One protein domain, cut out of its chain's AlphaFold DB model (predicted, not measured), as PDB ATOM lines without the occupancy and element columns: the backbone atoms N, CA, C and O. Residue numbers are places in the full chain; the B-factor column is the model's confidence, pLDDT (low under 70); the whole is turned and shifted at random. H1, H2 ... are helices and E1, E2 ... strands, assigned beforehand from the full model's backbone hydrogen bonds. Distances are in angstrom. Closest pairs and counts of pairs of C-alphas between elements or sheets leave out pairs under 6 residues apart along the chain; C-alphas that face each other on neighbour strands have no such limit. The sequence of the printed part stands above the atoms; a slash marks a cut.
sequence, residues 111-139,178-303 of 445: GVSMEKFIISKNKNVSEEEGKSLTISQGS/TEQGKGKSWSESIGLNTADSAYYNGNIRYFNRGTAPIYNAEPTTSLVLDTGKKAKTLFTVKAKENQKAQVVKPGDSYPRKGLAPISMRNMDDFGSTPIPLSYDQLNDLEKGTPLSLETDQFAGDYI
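Overview. This is residues 111 to 139 and 178 to 303 of the 445 residues of an uncharacterized protein of Paenibacillus larvae subsp. pulvifaciens (UniProt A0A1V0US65). Two strongly twisted sheets come together as a loose, incompletely closed barrel, with E1 close to E9 on one side and E8 near E5 on the other, while the short helix H2 covers an opening between the sheets. Toward one end of the long axis lie H1 and the link from E1 to E2; toward the other lie E6, the turn from E3 to E4 and the end of E9. The printed part has 155 residues, with two named helices and nine named strands in the order E1 E2 H1 E3 E4 E5 E6 E7 E8 H2 E9, and its class is mostly strand. Both sheets are branched and antiparallel, one of E1, E2, E3, E7 and E8, the other of E4, E5, E6 and E9. The whole is compact, with a radius of gyration of the C-alphas of 16.2 A, yet elongated, with spans of 52 by 32 by 27 A.

Along the chain. Find C-alpha 111 at (202.005, 221.789, 247.242); from there E1, residues 111 to 120, runs 25.8 A and bends by 63 degrees at residue 115. Its sheet also holds E2, residues 132 to 135, E3, residues 198 to 208 and 31.6 A long, E7, residues 262 to 264, and E8, residues 275 to 277. In the other sheet, E4, residues 214 to 225, starts at C-alpha 214 (197.869, 215.119, 238.528), is 28.8 A long and bends by 75 degrees at residue 217. Beside it look for E5, residues 232 to 238, E6, residues 245 to 248, and E9, residues 291 to 302, which runs 32.0 A to C-alpha 302 at (194.763, 215.214, 233.328). The helices are H1, residues 186 to 190, and H2, residues 279 to 286.

Arrangement. Start at E3: E1 lies on one side of it, with N 113 and O 205 at 2.9 A, and E7 and E8 on the other side, with N 204 and O 262 at 2.8 A and N 200 and O 275 at 2.9 A. E1 and E2 form a hairpin, with N 119 and O 133 at 2.9 A. In the second sheet, E5 and E6 lie on one side of E4 and E9 on the other; look at N 221 and O 237, 2.9 A, N 217 and O 245, 2.8 A, and N 218 and O 299, 2.8 A. E4 and E5 are a hairpin. Between the sheets, the closest C-alphas of E1 and E9 are those of Gly 111 and Thr 295, 5.5 A apart, and those of E5 and E8 are Phe 235 and Ile 275, 7.8 A apart. H1 and H2 touch, closest at the C-alphas of Trp 186 and Glu 286, 6.7 A. H1 only grazes the first sheet; H2 only grazes the second. In both helices every O i to N i+4 pair is within hydrogen-bond range.

Size, cuts and confidence. The two C-alphas farthest apart are those of Gly 183 and Ile 303, 52.7 A. Residues 140 to 177 are not printed, and C-alphas 139 and 178 stand 9.4 A apart across this cut. The links E1 to E2 and E6 to E7 are long. Mean pLDDT of the printed part is 81.6; it is under 70 at residues 123 to 132, 134 to 139, 178 to 184 and 267 to 272.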
ATOM      1  N   GLY A 111     201.017 221.007 246.522       91.38
ATOM      2  CA  GLY A 111     202.005 221.789 247.242       91.38
ATOM      3  C   GLY A 111     203.240 220.983 247.606       91.38
ATOM      4  O   GLY A 111     203.290 219.756 247.457       91.38
ATOM      5  N   VAL A 112     204.247 221.704 248.089       90.88
ATOM      6  CA  VAL A 112     205.538 221.159 248.506       90.88
ATOM      7  C   VAL A 112     205.710 221.326 250.013       90.88
ATOM      8  O   VAL A 112     205.657 222.430 250.546       90.88
ATOM      9  N   SER A 113     205.938 220.211 250.701       88.06
ATOM     10  CA  SER A 113     206.256 220.163 252.131       88.06
ATOM     11  C   SER A 113     207.748 219.910 252.332       88.06
ATOM     12  O   SER A 113     208.360 219.214 251.521       88.06
ATOM     13  N   MET A 114     208.334 220.445 253.407       85.69
ATOM     14  CA  MET A 114     209.707 220.127 253.814       85.69
ATOM     15  C   MET A 114     209.703 219.242 255.066       85.69
ATOM     16  O   MET A 114     209.018 219.546 256.045       85.69
ATOM     17  N   GLU A 115     210.481 218.159 255.022       82.69
ATOM     18  CA  GLU A 115     210.660 217.186 256.110       82.69
ATOM     19  C   GLU A 115     211.970 217.397 256.881       82.69
ATOM     20  O   GLU A 115     212.019 217.172 258.088       82.69
ATOM     21  N   LYS A 116     213.041 217.823 256.195       81.06
ATOM     22  CA  LYS A 116     214.325 218.178 256.818       81.06
ATOM     23  C   LYS A 116     214.935 219.401 256.149       81.06
ATOM     24  O   LYS A 116     214.884 219.522 254.926       81.06
ATOM     25  N   PHE A 117     215.579 220.237 256.951       83.00
ATOM     26  CA  PHE A 117     216.359 221.391 256.527       83.00
ATOM     27  C   PHE A 117     217.829 221.132 256.876       83.00
ATOM     28  O   PHE A 117     218.176 221.035 258.052       83.00
ATOM     29  N   ILE A 118     218.689 220.954 255.873       81.88
ATOM     30  CA  ILE A 118     220.117 220.667 256.065       81.88
ATOM     31  C   ILE A 118     220.926 221.879 255.612       81.88
ATOM     32  O   ILE A 118     220.683 222.436 254.539       81.88
ATOM     33  N   ILE A 119     221.903 222.268 256.428       83.44
ATOM     34  CA  ILE A 119     222.829 223.365 256.154       83.44
ATOM     35  C   ILE A 119     224.260 222.820 256.175       83.44
ATOM     36  O   ILE A 119     224.639 222.128 257.120       83.44
ATOM     37  N   SER A 120     225.090 223.165 255.193       81.56
ATOM     38  CA  SER A 120     226.522 222.827 255.166       81.56
ATOM     39  C   SER A 120     227.403 224.051 254.912       81.56
ATOM     40  O   SER A 120     226.978 225.021 254.290       81.56
ATOM     41  N   LYS A 121     228.672 224.010 255.348       79.62
ATOM     42  CA  LYS A 121     229.674 225.009 254.919       79.62
ATOM     43  C   LYS A 121     230.215 224.743 253.504       79.62
ATOM     44  O   LYS A 121     230.585 225.671 252.790       79.62
ATOM     45  N   ASN A 122     230.269 223.479 253.093       70.12
ATOM     46  CA  ASN A 122     230.782 223.056 251.790       70.12
ATOM     47  C   ASN A 122     229.636 222.925 250.765       70.12
ATOM     48  O   ASN A 122     228.545 222.469 251.108       70.12
ATOM     49  N   LYS A 123     229.915 223.259 249.495       65.94
ATOM     50  CA  LYS A 123     228.962 223.186 248.363       65.94
ATOM     51  C   LYS A 123     228.480 221.766 248.032       65.94
ATOM     52  O   LYS A 123     227.367 221.600 247.547       65.94
ATOM     53  N   ASN A 124     229.329 220.766 248.273       57.34
ATOM     54  CA  ASN A 124     229.147 219.381 247.837       57.34
ATOM     55  C   ASN A 124     229.231 218.433 249.046       57.34
ATOM     56  O   ASN A 124     230.277 217.835 249.266       57.34
ATOM     57  N   VAL A 125     228.163 218.315 249.843       52.50
ATOM     58  CA  VAL A 125     228.149 217.468 251.055       52.50
ATOM     59  C   VAL A 125     226.945 216.531 251.061       52.50
ATOM     60  O   VAL A 125     225.798 216.968 251.152       52.50
ATOM     61  N   SER A 126     227.226 215.230 250.983       51.12
ATOM     62  CA  SER A 126     226.451 214.179 251.654       51.12
ATOM     63  C   SER A 126     226.829 214.150 253.141       51.12
ATOM     64  O   SER A 126     227.920 214.590 253.485       51.12
ATOM     65  N   GLU A 127     225.961 213.624 254.013       45.56
ATOM     66  CA  GLU A 127     226.005 213.746 255.494       45.56
ATOM     67  C   GLU A 127     227.332 213.344 256.205       45.56
ATOM     68  O   GLU A 127     227.456 213.525 257.414       45.56
ATOM     69  N   GLU A 128     228.334 212.829 255.488       46.16
ATOM     70  CA  GLU A 128     229.606 212.307 256.008       46.16
ATOM     71  C   GLU A 128     230.734 213.362 256.144       46.16
ATOM     72  O   GLU A 128     231.627 213.189 256.977       46.16
ATOM     73  N   GLU A 129     230.717 214.484 255.405       47.34
ATOM     74  CA  GLU A 129     231.742 215.543 255.551       47.34
ATOM     75  C   GLU A 129     231.432 216.531 256.697       47.34
ATOM     76  O   GLU A 129     231.030 217.665 256.452       47.34
ATOM     77  N   GLY A 130     231.665 216.096 257.943       51.03
ATOM     78  CA  GLY A 130     232.042 216.815 259.190       51.03
ATOM     79  C   GLY A 130     231.693 218.292 259.515       51.03
ATOM     80  O   GLY A 130     232.162 218.774 260.546       51.03
ATOM     81  N   LYS A 131     230.942 219.040 258.698       65.00
ATOM     82  CA  LYS A 131     230.539 220.456 258.866       65.00
ATOM     83  C   LYS A 131     229.155 220.717 258.251       65.00
ATOM     84  O   LYS A 131     228.951 221.685 257.507       65.00
ATOM     85  N   SER A 132     228.210 219.834 258.560       61.53
ATOM     86  CA  SER A 132     226.790 219.982 258.244       61.53
ATOM     87  C   SER A 132     225.933 219.909 259.505       61.53
ATOM     88  O   SER A 132     226.274 219.210 260.457       61.53
ATOM     89  N   LEU A 133     224.803 220.610 259.487       70.50
ATOM     90  CA  LEU A 133     223.791 220.614 260.534       70.50
ATOM     91  C   LEU A 133     222.445 220.221 259.918       70.50
ATOM     92  O   LEU A 133     221.985 220.865 258.975       70.50
ATOM     93  N   THR A 134     221.812 219.184 260.463       63.31
ATOM     94  CA  THR A 134     220.477 218.731 260.049       63.31
ATOM     95  C   THR A 134     219.448 219.174 261.077       63.31
ATOM     96  O   THR A 134     219.499 218.759 262.234       63.31
ATOM     97  N   ILE A 135     218.484 219.981 260.647       67.69
ATOM     98  CA  ILE A 135     217.358 220.453 261.451       67.69
ATOM     99  C   ILE A 135     216.101 219.717 260.981       67.69
ATOM    100  O   ILE A 135     215.717 219.775 259.814       67.69
ATOM    101  N   SER A 136     215.473 218.987 261.902       56.44
ATOM    102  CA  SER A 136     214.202 218.288 261.681       56.44
ATOM    103  C   SER A 136     213.204 218.793 262.721       56.44
ATOM    104  O   SER A 136     213.383 218.528 263.907       56.44
ATOM    105  N   GLN A 137     212.197 219.559 262.296       56.53
ATOM    106  CA  GLN A 137     211.139 220.102 263.159       56.53
ATOM    107  C   GLN A 137     209.783 220.062 262.444       56.53
ATOM    108  O   GLN A 137     209.720 219.959 261.220       56.53
ATOM    109  N   GLY A 138     208.695 220.121 263.217       50.56
ATOM    110  CA  GLY A 138     207.331 220.000 262.702       50.56
ATOM    111  C   GLY A 138     206.926 221.164 261.791       50.56
ATOM    112  O   GLY A 138     206.782 222.307 262.245       50.56
ATOM    113  N   SER A 139     206.693 220.859 260.513       53.38
ATOM    114  CA  SER A 139     206.075 221.779 259.558       53.38
ATOM    115  C   SER A 139     204.548 221.770 259.685       53.38
ATOM    116  O   SER A 139     203.943 220.775 260.071       53.38
ATOM    117  N   THR A 178     211.608 226.803 263.602       61.22
ATOM    118  CA  THR A 178     212.965 226.413 263.998       61.22
ATOM    119  C   THR A 178     213.288 226.965 265.382       61.22
ATOM    120  O   THR A 178     213.769 228.083 265.521       61.22
ATOM    121  N   GLU A 179     213.037 226.183 266.428       50.84
ATOM    122  CA  GLU A 179     213.463 226.534 267.788       50.84
ATOM    123  C   GLU A 179     214.832 225.932 268.114       50.84
ATOM    124  O   GLU A 179     215.041 224.721 268.002       50.84
ATOM    125  N   GLN A 180     215.775 226.770 268.541       51.44
ATOM    126  CA  GLN A 180     217.080 226.334 269.030       51.44
ATOM    127  C   GLN A 180     217.006 226.039 270.538       51.44
ATOM    128  O   GLN A 180     216.643 226.895 271.345       51.44
ATOM    129  N   GLY A 181     217.409 224.834 270.948       51.50
ATOM    130  CA  GLY A 181     217.706 224.553 272.356       51.50
ATOM    131  C   GLY A 181     218.994 225.262 272.797       51.50
ATOM    132  O   GLY A 181     219.906 225.431 271.994       51.50
ATOM    133  N   LYS A 182     219.099 225.652 274.075       49.22
ATOM    134  CA  LYS A 182     220.264 226.379 274.627       49.22
ATOM    135  C   LYS A 182     221.588 225.659 274.298       49.22
ATOM    136  O   LYS A 182     221.890 224.631 274.901       49.22
ATOM    137  N   GLY A 183     222.378 226.204 273.370       64.94
ATOM    138  CA  GLY A 183     223.570 225.552 272.816       64.94
ATOM    139  C   GLY A 183     224.445 226.496 271.983       64.94
ATOM    140  O   GLY A 183     224.286 227.711 272.059       64.94
ATOM    141  N   LYS A 184     225.385 225.932 271.210       69.44
ATOM    142  CA  LYS A 184     226.206 226.685 270.244       69.44
ATOM    143  C   LYS A 184     225.371 227.178 269.067       69.44
ATOM    144  O   LYS A 184     224.392 226.523 268.697       69.44
ATOM    145  N   SER A 185     225.816 228.265 268.438       76.25
ATOM    146  CA  SER A 185     225.128 228.775 267.255       76.25
ATOM    147  C   SER A 185     225.253 227.832 266.060       76.25
ATOM    148  O   SER A 185     226.163 226.995 265.984       76.25
ATOM    149  N   TRP A 186     224.337 227.940 265.102       81.12
ATOM    150  CA  TRP A 186     224.402 227.172 263.862       81.12
ATOM    151  C   TRP A 186     225.642 227.581 263.068       81.12
ATOM    152  O   TRP A 186     226.369 226.708 262.594       81.12
ATOM    153  N   SER A 187     225.943 228.885 263.009       77.44
ATOM    154  CA  SER A 187     227.150 229.415 262.362       77.44
ATOM    155  C   SER A 187     228.448 228.909 263.005       77.44
ATOM    156  O   SER A 187     229.354 228.492 262.282       77.44
ATOM    157  N   GLU A 188     228.531 228.850 264.338       79.00
ATOM    158  CA  GLU A 188     229.656 228.254 265.072       79.00
ATOM    159  C   GLU A 188     229.780 226.752 264.802       79.00
ATOM    160  O   GLU A 188     230.887 226.242 264.623       79.00
ATOM    161  N   SER A 189     228.649 226.041 264.758       77.62
ATOM    162  CA  SER A 189     228.605 224.580 264.624       77.62
ATOM    163  C   SER A 189     229.129 224.093 263.270       77.62
ATOM    164  O   SER A 189     229.814 223.073 263.219       77.62
ATOM    165  N   ILE A 190     228.879 224.837 262.187       78.56
ATOM    166  CA  ILE A 190     229.450 224.556 260.851       78.56
ATOM    167  C   ILE A 190     230.692 225.412 260.527       78.56
ATOM    168  O   ILE A 190     231.307 225.258 259.468       78.56
ATOM    169  N   GLY A 191     231.120 226.269 261.461       78.50
ATOM    170  CA  GLY A 191     232.347 227.065 261.386       78.50
ATOM    171  C   GLY A 191     232.339 228.135 260.290       78.50
ATOM    172  O   GLY A 191     233.330 228.264 259.566       78.50
ATOM    173  N   LEU A 192     231.229 228.857 260.124       81.25
ATOM    174  CA  LEU A 192     231.088 229.992 259.201       81.25
ATOM    175  C   LEU A 192     231.567 231.302 259.830       81.25
ATOM    176  O   LEU A 192     231.224 231.616 260.967       81.25
ATOM    177  N   ASN A 193     232.281 232.102 259.043       80.50
ATOM    178  CA  ASN A 193     232.501 233.519 259.327       80.50
ATOM    179  C   ASN A 193     231.422 234.376 258.644       80.50
ATOM    180  O   ASN A 193     230.729 233.913 257.742       80.50
ATOM    181  N   THR A 194     231.327 235.657 259.003       82.69
ATOM    182  CA  THR A 194     230.351 236.606 258.423       82.69
ATOM    183  C   THR A 194     230.516 236.858 256.919       82.69
ATOM    184  O   THR A 194     229.569 237.290 256.272       82.69
ATOM    185  N   ALA A 195     231.697 236.579 256.359       80.25
ATOM    186  CA  ALA A 195     231.976 236.657 254.923       80.25
ATOM    187  C   ALA A 195     231.718 235.336 254.165       80.25
ATOM    188  O   ALA A 195     231.799 235.317 252.937       80.25
ATOM    189  N   ASP A 196     231.438 234.237 254.873       79.62
ATOM    190  CA  ASP A 196     231.131 232.945 254.264       79.62
ATOM    191  C   ASP A 196     229.614 232.802 254.021       79.62
ATOM    192  O   ASP A 196     228.790 233.370 254.739       79.62
ATOM    193  N   SER A 197     229.236 231.969 253.049       84.06
ATOM    194  CA  SER A 197     227.856 231.493 252.879       84.06
ATOM    195  C   SER A 197     227.720 230.043 253.330       84.06
ATOM    196  O   SER A 197     228.606 229.223 253.081       84.06
ATOM    197  N   ALA A 198     226.582 229.726 253.941       86.44
ATOM    198  CA  ALA A 198     226.128 228.353 254.110       86.44
ATOM    199  C   ALA A 198     225.476 227.852 252.809       86.44
ATOM    200  O   ALA A 198     225.109 228.661 251.959       86.44
ATOM    201  N   TYR A 199     225.282 226.543 252.668       85.75
ATOM    202  CA  TYR A 199     224.542 225.941 251.559       85.75
ATOM    203  C   TYR A 199     223.365 225.129 252.076       85.75
ATOM    204  O   TYR A 199     223.492 224.393 253.052       85.75
ATOM    205  N   TYR A 200     222.224 225.287 251.417       86.12
ATOM    206  CA  TYR A 200     220.970 224.630 251.764       86.12
ATOM    207  C   TYR A 200     220.777 223.323 250.991       86.12
ATOM    208  O   TYR A 200     221.008 223.246 249.781       86.12
ATOM    209  N   ASN A 201     220.261 222.319 251.693       85.06
ATOM    210  CA  ASN A 201     219.668 221.122 251.117       85.06
ATOM    211  C   ASN A 201     218.375 220.801 251.880       85.06
ATOM    212  O   ASN A 201     218.406 220.416 253.049       85.06
ATOM    213  N   GLY A 202     217.231 220.994 251.231       85.75
ATOM    214  CA  GLY A 202     215.929 220.655 251.788       85.75
ATOM    215  C   GLY A 202     215.459 219.294 251.315       85.75
ATOM    216  O   GLY A 202     215.425 219.019 250.117       85.75
ATOM    217  N   ASN A 203     215.010 218.468 252.247       87.69
ATOM    218  CA  ASN A 203     214.310 217.235 251.926       87.69
ATOM    219  C   ASN A 203     212.818 217.540 251.797       87.69
ATOM    220  O   ASN A 203     212.175 217.872 252.796       87.69
ATOM    221  N   ILE A 204     212.279 217.432 250.585       89.75
ATOM    222  CA  ILE A 204     210.910 217.823 250.248       89.75
ATOM    223  C   ILE A 204     210.040 216.651 249.790       89.75
ATOM    224  O   ILE A 204     210.518 215.651 249.246       89.75
ATOM    225  N   ARG A 205     208.730 216.808 249.970       92.50
ATOM    226  CA  ARG A 205     207.713 215.881 249.478       92.50
ATOM    227  C   ARG A 205     206.517 216.652 248.934       92.50
ATOM    228  O   ARG A 205     205.990 217.538 249.611       92.50
ATOM    229  N   TYR A 206     206.085 216.302 247.729       94.75
ATOM    230  CA  TYR A 206     204.847 216.813 247.147       94.75
ATOM    231  C   TYR A 206     203.655 216.075 247.745       94.75
ATOM    232  O   TYR A 206     203.760 214.897 248.091       94.75
ATOM    233  N   PHE A 207     202.510 216.732 247.810       93.38
ATOM    234  CA  PHE A 207     201.231 216.139 248.197       93.38
ATOM    235  C   PHE A 207     200.122 216.727 247.326       93.38
ATOM    236  O   PHE A 207     200.288 217.805 246.753       93.38
ATOM    237  N   ASN A 208     198.987 216.034 247.251       95.81
ATOM    238  CA  ASN A 208     197.797 216.521 246.561       95.81
ATOM    239  C   ASN A 208     196.601 216.558 247.527       95.81
ATOM    240  O   ASN A 208     196.147 215.510 247.988       95.81
ATOM    241  N   ARG A 209     196.094 217.755 247.843       94.25
ATOM    242  CA  ARG A 209     194.938 217.966 248.746       94.25
ATOM    243  C   ARG A 209     193.590 217.923 248.042       94.25
ATOM    244  O   ARG A 209     192.567 217.848 248.720       94.25
ATOM    245  N   GLY A 210     193.602 218.014 246.713       96.25
ATOM    246  CA  GLY A 210     192.418 218.176 245.881       96.25
ATOM    247  C   GLY A 210     191.612 216.890 245.726       96.25
ATOM    248  O   GLY A 210     191.592 216.007 246.591       96.25
ATOM    249  N   THR A 211     190.915 216.797 244.603       97.88
ATOM    250  CA  THR A 211     189.961 215.736 244.279       97.88
ATOM    251  C   THR A 211     190.366 214.895 243.071       97.88
ATOM    252  O   THR A 211     189.927 213.751 242.994       97.88
ATOM    253  N   ALA A 212     191.219 215.389 242.169       98.00
ATOM    254  CA  ALA A 212     191.707 214.666 240.990       98.00
ATOM    255  C   ALA A 212     193.224 214.398 241.056       98.00
ATOM    256  O   ALA A 212     193.955 215.155 241.704       98.00
ATOM    257  N   PRO A 213     193.727 213.321 240.420       97.75
ATOM    258  CA  PRO A 213     195.160 213.109 240.272       97.75
ATOM    259  C   PRO A 213     195.762 214.155 239.330       97.75
ATOM    260  O   PRO A 213     195.109 214.631 238.404       97.75
ATOM    261  N   ILE A 214     197.041 214.447 239.530       98.00
ATOM    262  CA  ILE A 214     197.869 215.119 238.528       98.00
ATOM    263  C   ILE A 214     198.857 214.114 237.945       98.00
ATOM    264  O   ILE A 214     199.460 213.337 238.693       98.00
ATOM    265  N   TYR A 215     199.025 214.134 236.629       97.31
ATOM    266  CA  TYR A 215     200.067 213.409 235.910       97.31
ATOM    267  C   TYR A 215     201.204 214.374 235.545       97.31
ATOM    268  O   TYR A 215     200.968 215.568 235.386       97.31
ATOM    269  N   ASN A 216     202.442 213.879 235.444       96.56
ATOM    270  CA  ASN A 216     203.623 214.683 235.072       96.56
ATOM    271  C   ASN A 216     203.793 215.988 235.887       96.56
ATOM    272  O   ASN A 216     204.101 217.040 235.334       96.56
ATOM    273  N   ALA A 217     203.576 215.934 237.203       96.44
ATOM    274  CA  ALA A 217     203.518 217.125 238.043       96.44
ATOM    275  C   ALA A 217     204.882 217.819 238.188       96.44
ATOM    276  O   ALA A 217     205.864 217.212 238.637       96.44
ATOM    277  N   GLU A 218     204.896 219.116 237.891       94.62
ATOM    278  CA  GLU A 218     206.041 220.017 238.004       94.62
ATOM    279  C   GLU A 218     205.668 221.272 238.825       94.62
ATOM    280  O   GLU A 218     205.320 222.311 238.252       94.62
ATOM    281  N   PRO A 219     205.712 221.217 240.170       93.69
ATOM    282  CA  PRO A 219     205.472 222.392 241.004       93.69
ATOM    283  C   PRO A 219     206.599 223.428 240.883       93.69
ATOM    284  O   PRO A 219     207.774 223.087 240.719       93.69
ATOM    285  N   THR A 220     206.237 224.702 241.024       92.31
ATOM    286  CA  THR A 220     207.163 225.825 241.211       92.31
ATOM    287  C   THR A 220     207.044 226.313 242.645       92.31
ATOM    288  O   THR A 220     205.979 226.770 243.062       92.31
ATOM    289  N   THR A 221     208.127 226.190 243.413       90.69
ATOM    290  CA  THR A 221     208.146 226.534 244.837       90.69
ATOM    291  C   THR A 221     209.228 227.552 245.171       90.69
ATOM    292  O   THR A 221     210.338 227.512 244.637       90.69
ATOM    293  N   SER A 222     208.890 228.469 246.069       90.19
ATOM    294  CA  SER A 222     209.770 229.486 246.627       90.19
ATOM    295  C   SER A 222     210.076 229.164 248.084       90.19
ATOM    296  O   SER A 222     209.163 228.864 248.850       90.19
ATOM    297  N   LEU A 223     211.345 229.262 248.483       87.94
ATOM    298  CA  LEU A 223     211.712 229.277 249.898       87.94
ATOM    299  C   LEU A 223     211.702 230.723 250.387       87.94
ATOM    300  O   LEU A 223     212.407 231.570 249.835       87.94
ATOM    301  N   VAL A 224     210.913 230.999 251.418       89.12
ATOM    302  CA  VAL A 224     210.624 232.345 251.914       89.12
ATOM    303  C   VAL A 224     210.971 232.425 253.400       89.12
ATOM    304  O   VAL A 224     210.598 231.562 254.190       89.12
ATOM    305  N   LEU A 225     211.736 233.451 253.772       87.75
ATOM    306  CA  LEU A 225     212.122 233.750 255.151       87.75
ATOM    307  C   LEU A 225     211.251 234.879 255.708       87.75
ATOM    308  O   LEU A 225     211.091 235.901 255.039       87.75
ATOM    309  N   ASP A 226     210.784 234.731 256.950       84.31
ATOM    310  CA  ASP A 226     209.760 235.583 257.578       84.31
ATOM    311  C   ASP A 226     208.393 235.470 256.859       84.31
ATOM    312  O   ASP A 226     208.234 234.736 255.887       84.31
ATOM    313  N   THR A 227     207.367 236.151 257.365       76.00
ATOM    314  CA  THR A 227     205.973 236.037 256.902       76.00
ATOM    315  C   THR A 227     205.344 237.407 256.629       76.00
ATOM    316  O   THR A 227     205.803 238.454 257.104       76.00
ATOM    317  N   GLY A 228     204.269 237.420 255.835       71.44
ATOM    318  CA  GLY A 228     203.520 238.636 255.514       71.44
ATOM    319  C   GLY A 228     204.401 239.729 254.897       71.44
ATOM    320  O   GLY A 228     205.225 239.472 254.028       71.44
ATOM    321  N   LYS A 229     204.264 240.976 255.366       74.06
ATOM    322  CA  LYS A 229     204.959 242.148 254.787       74.06
ATOM    323  C   LYS A 229     206.486 242.164 254.964       74.06
ATOM    324  O   LYS A 229     207.129 243.071 254.441       74.06
ATOM    325  N   LYS A 230     207.058 241.226 255.723       80.38
ATOM    326  CA  LYS A 230     208.512 241.088 255.911       80.38
ATOM    327  C   LYS A 230     209.114 239.911 255.142       80.38
ATOM    328  O   LYS A 230     210.337 239.784 255.146       80.38
ATOM    329  N   ALA A 231     208.277 239.092 254.506       84.31
ATOM    330  CA  ALA A 231     208.680 237.926 253.737       84.31
ATOM    331  C   ALA A 231     209.774 238.269 252.713       84.31
ATOM    332  O   ALA A 231     209.667 239.241 251.958       84.31
ATOM    333  N   LYS A 232     210.834 237.460 252.684       88.06
ATOM    334  CA  LYS A 232     211.953 237.561 251.741       88.06
ATOM    335  C   LYS A 232     212.102 236.233 251.013       88.06
ATOM    336  O   LYS A 232     212.520 235.246 251.619       88.06
ATOM    337  N   THR A 233     211.827 236.213 249.714       89.19
ATOM    338  CA  THR A 233     212.146 235.062 248.863       89.19
ATOM    339  C   THR A 233     213.657 234.856 248.829       89.19
ATOM    340  O   THR A 233     214.399 235.720 248.363       89.19
ATOM    341  N   LEU A 234     214.114 233.713 249.336       86.38
ATOM    342  CA  LEU A 234     215.512 233.290 249.295       86.38
ATOM    343  C   LEU A 234     215.859 232.729 247.912       86.38
ATOM    344  O   LEU A 234     216.917 233.032 247.366       86.38
ATOM    345  N   PHE A 235     214.956 231.928 247.343       85.81
ATOM    346  CA  PHE A 235     215.038 231.406 245.979       85.81
ATOM    347  C   PHE A 235     213.679 230.882 245.501       85.81
ATOM    348  O   PHE A 235     212.801 230.598 246.316       85.81
ATOM    349  N   THR A 236     213.561 230.666 244.191       87.81
ATOM    350  CA  THR A 236     212.433 229.983 243.543       87.81
ATOM    351  C   THR A 236     212.975 228.882 242.633       87.81
ATOM    352  O   THR A 236     213.916 229.117 241.877       87.81
ATOM    353  N   VAL A 237     212.400 227.682 242.707       86.81
ATOM    354  CA  VAL A 237     212.771 226.509 241.903       86.81
ATOM    355  C   VAL A 237     211.513 225.914 241.276       86.81
ATOM    356  O   VAL A 237     210.564 225.557 241.975       86.81
ATOM    357  N   LYS A 238     211.525 225.755 239.948       87.94
ATOM    358  CA  LYS A 238     210.588 224.874 239.240       87.94
ATOM    359  C   LYS A 238     211.148 223.451 239.238       87.94
ATOM    360  O   LYS A 238     212.337 223.271 238.981       87.94
ATOM    361  N   ALA A 239     210.312 222.447 239.485       85.81
ATOM    362  CA  ALA A 239     210.685 221.044 239.322       85.81
ATOM    363  C   ALA A 239     211.176 220.742 237.889       85.81
ATOM    364  O   ALA A 239     210.702 221.331 236.917       85.81
ATOM    365  N   LYS A 240     212.146 219.830 237.768       82.31
ATOM    366  CA  LYS A 240     212.760 219.393 236.500       82.31
ATOM    367  C   LYS A 240     212.603 217.876 236.356       82.31
ATOM    368  O   LYS A 240     212.058 217.236 237.247       82.31
ATOM    369  N   GLU A 241     213.111 217.283 235.274       82.56
ATOM    370  CA  GLU A 241     212.955 215.846 234.964       82.56
ATOM    371  C   GLU A 241     213.219 214.897 236.151       82.56
ATOM    372  O   GLU A 241     212.432 213.985 236.390       82.56
ATOM    373  N   ASN A 242     214.267 215.139 236.949       80.75
ATOM    374  CA  ASN A 242     214.619 214.294 238.103       80.75
ATOM    375  C   ASN A 242     213.716 214.492 239.339       80.75
ATOM    376  O   ASN A 242     213.812 213.724 240.295       80.75
ATOM    377  N   GLN A 243     212.874 215.526 239.346       86.56
ATOM    378  CA  GLN A 243     211.903 215.827 240.402       86.56
ATOM    379  C   GLN A 243     210.447 215.707 239.916       86.56
ATOM    380  O   GLN A 243     209.531 215.781 240.732       86.56
ATOM    381  N   LYS A 244     210.218 215.503 238.612       91.31
ATOM    382  CA  LYS A 244     208.890 215.385 238.002       91.31
ATOM    383  C   LYS A 244     208.159 214.148 238.522       91.31
ATOM    384  O   LYS A 244     208.612 213.014 238.354       91.31
ATOM    385  N   ALA A 245     206.989 214.353 239.119       94.94
ATOM    386  CA  ALA A 245     206.176 213.254 239.623       94.94
ATOM    387  C   ALA A 245     205.289 212.697 238.502       94.94
ATOM    388  O   ALA A 245     204.379 213.378 238.040       94.94
ATOM    389  N   GLN A 246     205.498 211.441 238.092       95.69
ATOM    390  CA  GLN A 246     204.664 210.809 237.056       95.69
ATOM    391  C   GLN A 246     203.166 210.831 237.400       95.69
ATOM    392  O   GLN A 246     202.343 211.029 236.512       95.69
ATOM    393  N   VAL A 247     202.818 210.648 238.680       96.44
ATOM    394  CA  VAL A 247     201.453 210.809 239.191       96.44
ATOM    395  C   VAL A 247     201.452 211.178 240.678       96.44
ATOM    396  O   VAL A 247     202.203 210.591 241.461       96.44
ATOM    397  N   VAL A 248     200.572 212.100 241.087       97.44
ATOM    398  CA  VAL A 248     200.239 212.373 242.499       97.44
ATOM    399  C   VAL A 248     198.719 212.323 242.672       97.44
ATOM    400  O   VAL A 248     197.995 213.211 242.221       97.44
ATOM    401  N   LYS A 249     198.222 211.253 243.301       96.81
ATOM    402  CA  LYS A 249     196.782 211.031 243.517       96.81
ATOM    403  C   LYS A 249     196.240 211.893 244.669       96.81
ATOM    404  O   LYS A 249     197.025 212.275 245.533       96.81
ATOM    405  N   PRO A 250     194.922 212.151 244.739       96.12
ATOM    406  CA  PRO A 250     194.293 212.811 245.885       96.12
ATOM    407  C   PRO A 250     194.647 212.120 247.209       96.12
ATOM    408  O   PRO A 250     194.511 210.904 247.327       96.12
ATOM    409  N   GLY A 251     195.118 212.884 248.196       93.06
ATOM    410  CA  GLY A 251     195.559 212.390 249.509       93.06
ATOM    411  C   GLY A 251     196.927 211.685 249.532       93.06
ATOM    412  O   GLY A 251     197.477 211.469 250.614       93.06
ATOM    413  N   ASP A 252     197.498 211.357 248.370       94.62
ATOM    414  CA  ASP A 252     198.824 210.749 248.237       94.62
ATOM    415  C   ASP A 252     199.941 211.809 248.207       94.62
ATOM    416  O   ASP A 252     199.725 213.022 248.122       94.62
ATOM    417  N   SER A 253     201.179 211.314 248.259       94.50
ATOM    418  CA  SER A 253     202.400 212.112 248.215       94.50
ATOM    419  C   SER A 253     203.407 211.584 247.193       94.50
ATOM    420  O   SER A 253     203.451 210.381 246.921       94.50
ATOM    421  N   TYR A 254     204.280 212.460 246.689       95.12
ATOM    422  CA  TYR A 254     205.455 212.077 245.903       95.12
ATOM    423  C   TYR A 254     206.757 212.570 246.565       95.12
ATOM    424  O   TYR A 254     206.919 213.774 246.762       95.12
ATOM    425  N   PRO A 255     207.693 211.665 246.913       95.00
ATOM    426  CA  PRO A 255     207.562 210.207 246.893       95.00
ATOM    427  C   PRO A 255     206.483 209.732 247.882       95.00
ATOM    428  O   PRO A 255     206.073 210.479 248.778       95.00
ATOM    429  N   ARG A 256     206.005 208.489 247.748       93.12
ATOM    430  CA  ARG A 256     204.984 207.939 248.663       93.12
ATOM    431  C   ARG A 256     205.475 207.946 250.114       93.12
ATOM    432  O   ARG A 256     206.670 207.772 250.356       93.12
ATOM    433  N   LYS A 257     204.560 208.122 251.075       86.94
ATOM    434  CA  LYS A 257     204.866 208.010 252.513       86.94
ATOM    435  C   LYS A 257     205.602 206.688 252.795       86.94
ATOM    436  O   LYS A 257     205.263 205.655 252.224       86.94
ATOM    437  N   GLY A 258     206.635 206.743 253.634       87.06
ATOM    438  CA  GLY A 258     207.545 205.618 253.902       87.06
ATOM    439  C   GLY A 258     208.753 205.513 252.957       87.06
ATOM    440  O   GLY A 258     209.720 204.843 253.304       87.06
ATOM    441  N   LEU A 259     208.757 206.204 251.810       92.62
ATOM    442  CA  LEU A 259     209.956 206.383 250.981       92.62
ATOM    443  C   LEU A 259     210.704 207.663 251.366       92.62
ATOM    444  O   LEU A 259     210.092 208.644 251.807       92.62
ATOM    445  N   ALA A 260     212.019 207.674 251.138       89.69
ATOM    446  CA  ALA A 260     212.844 208.862 251.333       89.69
ATOM    447  C   ALA A 260     212.323 210.053 250.491       89.69
ATOM    448  O   ALA A 260     211.874 209.841 249.361       89.69
ATOM    449  N   PRO A 261     212.339 211.285 251.030       90.88
ATOM    450  CA  PRO A 261     211.951 212.504 250.313       90.88
ATOM    451  C   PRO A 261     212.950 212.889 249.207       90.88
ATOM    452  O   PRO A 261     214.076 212.394 249.163       90.88
ATOM    453  N   ILE A 262     212.547 213.810 248.329       89.75
ATOM    454  CA  ILE A 262     213.400 214.382 247.274       89.75
ATOM    455  C   ILE A 262     214.378 215.376 247.905       89.75
ATOM    456  O   ILE A 262     213.976 216.197 248.722       89.75
ATOM    457  N   SER A 263     215.644 215.363 247.484       86.62
ATOM    458  CA  SER A 263     216.598 216.423 247.834       86.62
ATOM    459  C   SER A 263     216.447 217.613 246.879       86.62
ATOM    460  O   SER A 263     216.603 217.479 245.663       86.62
ATOM    461  N   MET A 264     216.161 218.786 247.440       85.62
ATOM    462  CA  MET A 264     216.152 220.081 246.767       85.62
ATOM    463  C   MET A 264     217.312 220.919 247.306       85.62
ATOM    464  O   MET A 264     217.229 221.519 248.374       85.62
ATOM    465  N   ARG A 265     218.416 220.938 246.559       76.50
ATOM    466  CA  ARG A 265     219.665 221.629 246.932       76.50
ATOM    467  C   ARG A 265     220.222 222.557 245.846       76.50
ATOM    468  O   ARG A 265     221.200 223.254 246.089       76.50
ATOM    469  N   ASN A 266     219.624 222.557 244.652       75.75
ATOM    470  CA  ASN A 266     220.128 223.259 243.472       75.75
ATOM    471  C   ASN A 266     219.091 224.235 242.889       75.75
ATOM    472  O   ASN A 266     217.894 223.968 242.955       75.75
ATOM    473  N   MET A 267     219.572 225.340 242.309       69.00
ATOM    474  CA  MET A 267     218.757 226.394 241.674       69.00
ATOM    475  C   MET A 267     218.567 226.221 240.162       69.00
ATOM    476  O   MET A 267     217.628 226.778 239.601       69.00
ATOM    477  N   ASP A 268     219.484 225.526 239.488       65.44
ATOM    478  CA  ASP A 268     219.608 225.517 238.030       65.44
ATOM    479  C   ASP A 268     219.079 224.235 237.372       65.44
ATOM    480  O   ASP A 268     218.971 223.175 237.989       65.44
ATOM    481  N   ASP A 269     218.796 224.336 236.071       60.09
ATOM    482  CA  ASP A 269     218.211 223.265 235.249       60.09
ATOM    483  C   ASP A 269     219.054 221.978 235.199       60.09
ATOM    484  O   ASP A 269     218.533 220.905 234.896       60.09
ATOM    485  N   PHE A 270     220.349 222.079 235.512       63.56
ATOM    486  CA  PHE A 270     221.322 220.985 235.445       63.56
ATOM    487  C   PHE A 270     221.717 220.410 236.817       63.56
ATOM    488  O   PHE A 270     222.481 219.447 236.873       63.56
ATOM    489  N   GLY A 271     221.212 220.959 237.929       65.31
ATOM    490  CA  GLY A 271     221.535 220.467 239.276       65.31
ATOM    491  C   GLY A 271     222.981 220.731 239.718       65.31
ATOM    492  O   GLY A 271     223.544 219.952 240.494       65.31
ATOM    493  N   SER A 272     223.590 221.815 239.232       66.81
ATOM    494  CA  SER A 272     224.994 222.194 239.448       66.81
ATOM    495  C   SER A 272     225.205 223.363 240.414       66.81
ATOM    496  O   SER A 272     226.212 223.386 241.119       66.81
ATOM    497  N   THR A 273     224.272 224.312 240.506       75.44
ATOM    498  CA  THR A 273     224.414 225.523 241.334       75.44
ATOM    499  C   THR A 273     223.723 225.317 242.679       75.44
ATOM    500  O   THR A 273     222.493 225.235 242.691       75.44
ATOM    501  N   PRO A 274     224.456 225.174 243.801       80.94
ATOM    502  CA  PRO A 274     223.853 224.992 245.115       80.94
ATOM    503  C   PRO A 274     223.245 226.299 245.627       80.94
ATOM    504  O   PRO A 274     223.710 227.382 245.278       80.94
ATOM    505  N   ILE A 275     222.242 226.190 246.493       82.88
ATOM    506  CA  ILE A 275     221.540 227.330 247.097       82.88
ATOM    507  C   ILE A 275     222.380 227.917 248.248       82.88
ATOM    508  O   ILE A 275     222.563 227.220 249.249       82.88
ATOM    509  N   PRO A 276     222.887 229.164 248.160       86.88
ATOM    510  CA  PRO A 276     223.596 229.806 249.262       86.88
ATOM    511  C   PRO A 276     222.633 230.470 250.260       86.88
ATOM    512  O   PRO A 276     221.595 231.008 249.877       86.88
ATOM    513  N   LEU A 277     223.029 230.506 251.532       87.25
ATOM    514  CA  LEU A 277     222.427 231.318 252.592       87.25
ATOM    515  C   LEU A 277     223.498 232.240 253.186       87.25
ATOM    516  O   LEU A 277     224.618 231.799 253.465       87.25
ATOM    517  N   SER A 278     223.175 233.516 253.389       88.75
ATOM    518  CA  SER A 278     224.073 234.463 254.056       88.75
ATOM    519  C   SER A 278     224.156 234.200 255.562       88.75
ATOM    520  O   SER A 278     223.272 233.575 256.152       88.75
ATOM    521  N   TYR A 279     225.204 234.726 256.203       86.25
ATOM    522  CA  TYR A 279     225.344 234.681 257.660       86.25
ATOM    523  C   TYR A 279     224.120 235.276 258.379       86.25
ATOM    524  O   TYR A 279     223.634 234.700 259.350       86.25
ATOM    525  N   ASP A 280     223.582 236.391 257.877       87.62
ATOM    526  CA  ASP A 280     222.418 237.052 258.477       87.62
ATOM    527  C   ASP A 280     221.136 236.227 258.310       87.62
ATOM    528  O   ASP A 280     220.392 236.067 259.270       87.62
ATOM    529  N   GLN A 281     220.912 235.623 257.136       88.62
ATOM    530  CA  GLN A 281     219.777 234.716 256.908       88.62
ATOM    531  C   GLN A 281     219.843 233.491 257.832       88.62
ATOM    532  O   GLN A 281     218.827 233.073 258.383       88.62
ATOM    533  N   LEU A 282     221.041 232.936 258.036       85.44
ATOM    534  CA  LEU A 282     221.274 231.827 258.959       85.44
ATOM    535  C   LEU A 282     220.990 232.222 260.419       85.44
ATOM    536  O   LEU A 282     220.340 231.477 261.147       85.44
ATOM    537  N   ASN A 283     221.446 233.406 260.827       85.38
ATOM    538  CA  ASN A 283     221.241 233.978 262.158       85.38
ATOM    539  C   ASN A 283     219.763 234.333 262.423       85.38
ATOM    540  O   ASN A 283     219.291 234.227 263.552       85.38
ATOM    541  N   ASP A 284     219.018 234.752 261.399       86.12
ATOM    542  CA  ASP A 284     217.577 235.005 261.497       86.12
ATOM    543  C   ASP A 284     216.793 233.690 261.668       86.12
ATOM    544  O   ASP A 284     215.930 233.615 262.547       86.12
ATOM    545  N   LEU A 285     217.135 232.642 260.907       82.62
ATOM    546  CA  LEU A 285     216.570 231.290 261.057       82.62
ATOM    547  C   LEU A 285     216.838 230.694 262.449       82.62
ATOM    548  O   LEU A 285     215.935 230.135 263.075       82.62
ATOM    549  N   GLU A 286     218.067 230.833 262.950       81.31
ATOM    550  CA  GLU A 286     218.478 230.326 264.263       81.31
ATOM    551  C   GLU A 286     217.682 230.966 265.416       81.31
ATOM    552  O   GLU A 286     217.305 230.281 266.366       81.31
ATOM    553  N   LYS A 287     217.344 232.257 265.300       83.38
ATOM    554  CA  LYS A 287     216.477 232.982 266.252       83.38
ATOM    555  C   LYS A 287     214.990 232.616 266.147       83.38
ATOM    556  O   LYS A 287     214.175 233.229 266.835       83.38
ATOM    557  N   GLY A 288     214.621 231.674 265.280       77.19
ATOM    558  CA  GLY A 288     213.237 231.257 265.064       77.19
ATOM    559  C   GLY A 288     212.438 232.140 264.109       77.19
ATOM    560  O   GLY A 288     211.208 232.098 264.146       77.19
ATOM    561  N   THR A 289     213.089 232.917 263.233       83.25
ATOM    562  CA  THR A 289     212.383 233.522 262.087       83.25
ATOM    563  C   THR A 289     211.798 232.394 261.232       83.25
ATOM    564  O   THR A 289     212.557 231.513 260.817       83.25
ATOM    565  N   PRO A 290     210.477 232.378 260.968       79.94
ATOM    566  CA  PRO A 290     209.840 231.264 260.280       79.94
ATOM    567  C   PRO A 290     210.347 231.127 258.844       79.94
ATOM    568  O   PRO A 290     210.687 232.114 258.187       79.94
ATOM    569  N   LEU A 291     210.349 229.887 258.360       83.50
ATOM    570  CA  LEU A 291     210.768 229.532 257.010       83.50
ATOM    571  C   LEU A 291     209.622 228.807 256.303       83.50
ATOM    572  O   LEU A 291     209.231 227.724 256.740       83.50
ATOM    573  N   SER A 292     209.082 229.374 255.227       85.06
ATOM    574  CA  SER A 292     208.028 228.750 254.421       85.06
ATOM    575  C   SER A 292     208.548 228.208 253.090       85.06
ATOM    576  O   SER A 292     209.390 228.817 252.433       85.06
ATOM    577  N   LEU A 293     208.021 227.052 252.672       87.12
ATOM    578  CA  LEU A 293     207.925 226.712 251.252       87.12
ATOM    579  C   LEU A 293     206.562 227.155 250.745       87.12
ATOM    580  O   LEU A 293     205.537 226.684 251.234       87.12
ATOM    581  N   GLU A 294     206.554 228.032 249.756       88.50
ATOM    582  CA  GLU A 294     205.345 228.528 249.106       88.50
ATOM    583  C   GLU A 294     205.290 227.943 247.699       88.50
ATOM    584  O   GLU A 294     206.283 227.967 246.972       88.50
ATOM    585  N   THR A 295     204.170 227.324 247.332       88.94
ATOM    586  CA  THR A 295     203.943 226.771 245.989       88.94
ATOM    587  C   THR A 295     202.940 227.673 245.290       88.94
ATOM    588  O   THR A 295     201.766 227.687 245.651       88.94
ATOM    589  N   ASP A 296     203.456 228.448 244.339       78.06
ATOM    590  CA  ASP A 296     202.742 229.489 243.592       78.06
ATOM    591  C   ASP A 296     201.890 228.874 242.473       78.06
ATOM    592  O   ASP A 296     200.688 229.086 242.384       78.06
ATOM    593  N   GLN A 297     202.514 228.012 241.669       88.00
ATOM    594  CA  GLN A 297     201.890 227.348 240.529       88.00
ATOM    595  C   GLN A 297     202.478 225.951 240.320       88.00
ATOM    596  O   GLN A 297     203.598 225.649 240.748       88.00
ATOM    597  N   PHE A 298     201.755 225.104 239.597       93.69
ATOM    598  CA  PHE A 298     202.234 223.800 239.150       93.69
ATOM    599  C   PHE A 298     201.815 223.547 237.701       93.69
ATOM    600  O   PHE A 298     200.740 223.959 237.274       93.69
ATOM    601  N   ALA A 299     202.664 222.851 236.948       94.62
ATOM    602  CA  ALA A 299     202.289 222.266 235.665       94.62
ATOM    603  C   ALA A 299     202.014 220.763 235.826       94.62
ATOM    604  O   ALA A 299     202.485 220.136 236.778       94.62
ATOM    605  N   GLY A 300     201.247 220.201 234.896       96.44
ATOM    606  CA  GLY A 300     200.920 218.781 234.823       96.44
ATOM    607  C   GLY A 300     199.560 218.549 234.170       96.44
ATOM    608  O   GLY A 300     198.810 219.492 233.894       96.44
ATOM    609  N   ASP A 301     199.246 217.278 233.955       97.94
ATOM    610  CA  ASP A 301     198.202 216.843 233.033       97.94
ATOM    611  C   ASP A 301     197.042 216.116 233.736       97.94
ATOM    612  O   ASP A 301     197.217 215.493 234.794       97.94
ATOM    613  N   TYR A 302     195.863 216.152 233.114       96.75
ATOM    614  CA  TYR A 302     194.763 215.214 233.328       96.75
ATOM    615  C   TYR A 302     194.722 214.163 232.217       96.75
ATOM    616  O   TYR A 302     195.292 214.334 231.140       96.75
ATOM    617  N   ILE A 303     194.031 213.058 232.494       94.50
ATOM    618  CA  ILE A 303     193.741 211.988 231.538       94.50
ATOM    619  C   ILE A 303     192.272 211.601 231.739       94.50
ATOM    620  O   ILE A 303     191.876 211.280 232.861       94.50
TER     621      ILE A 303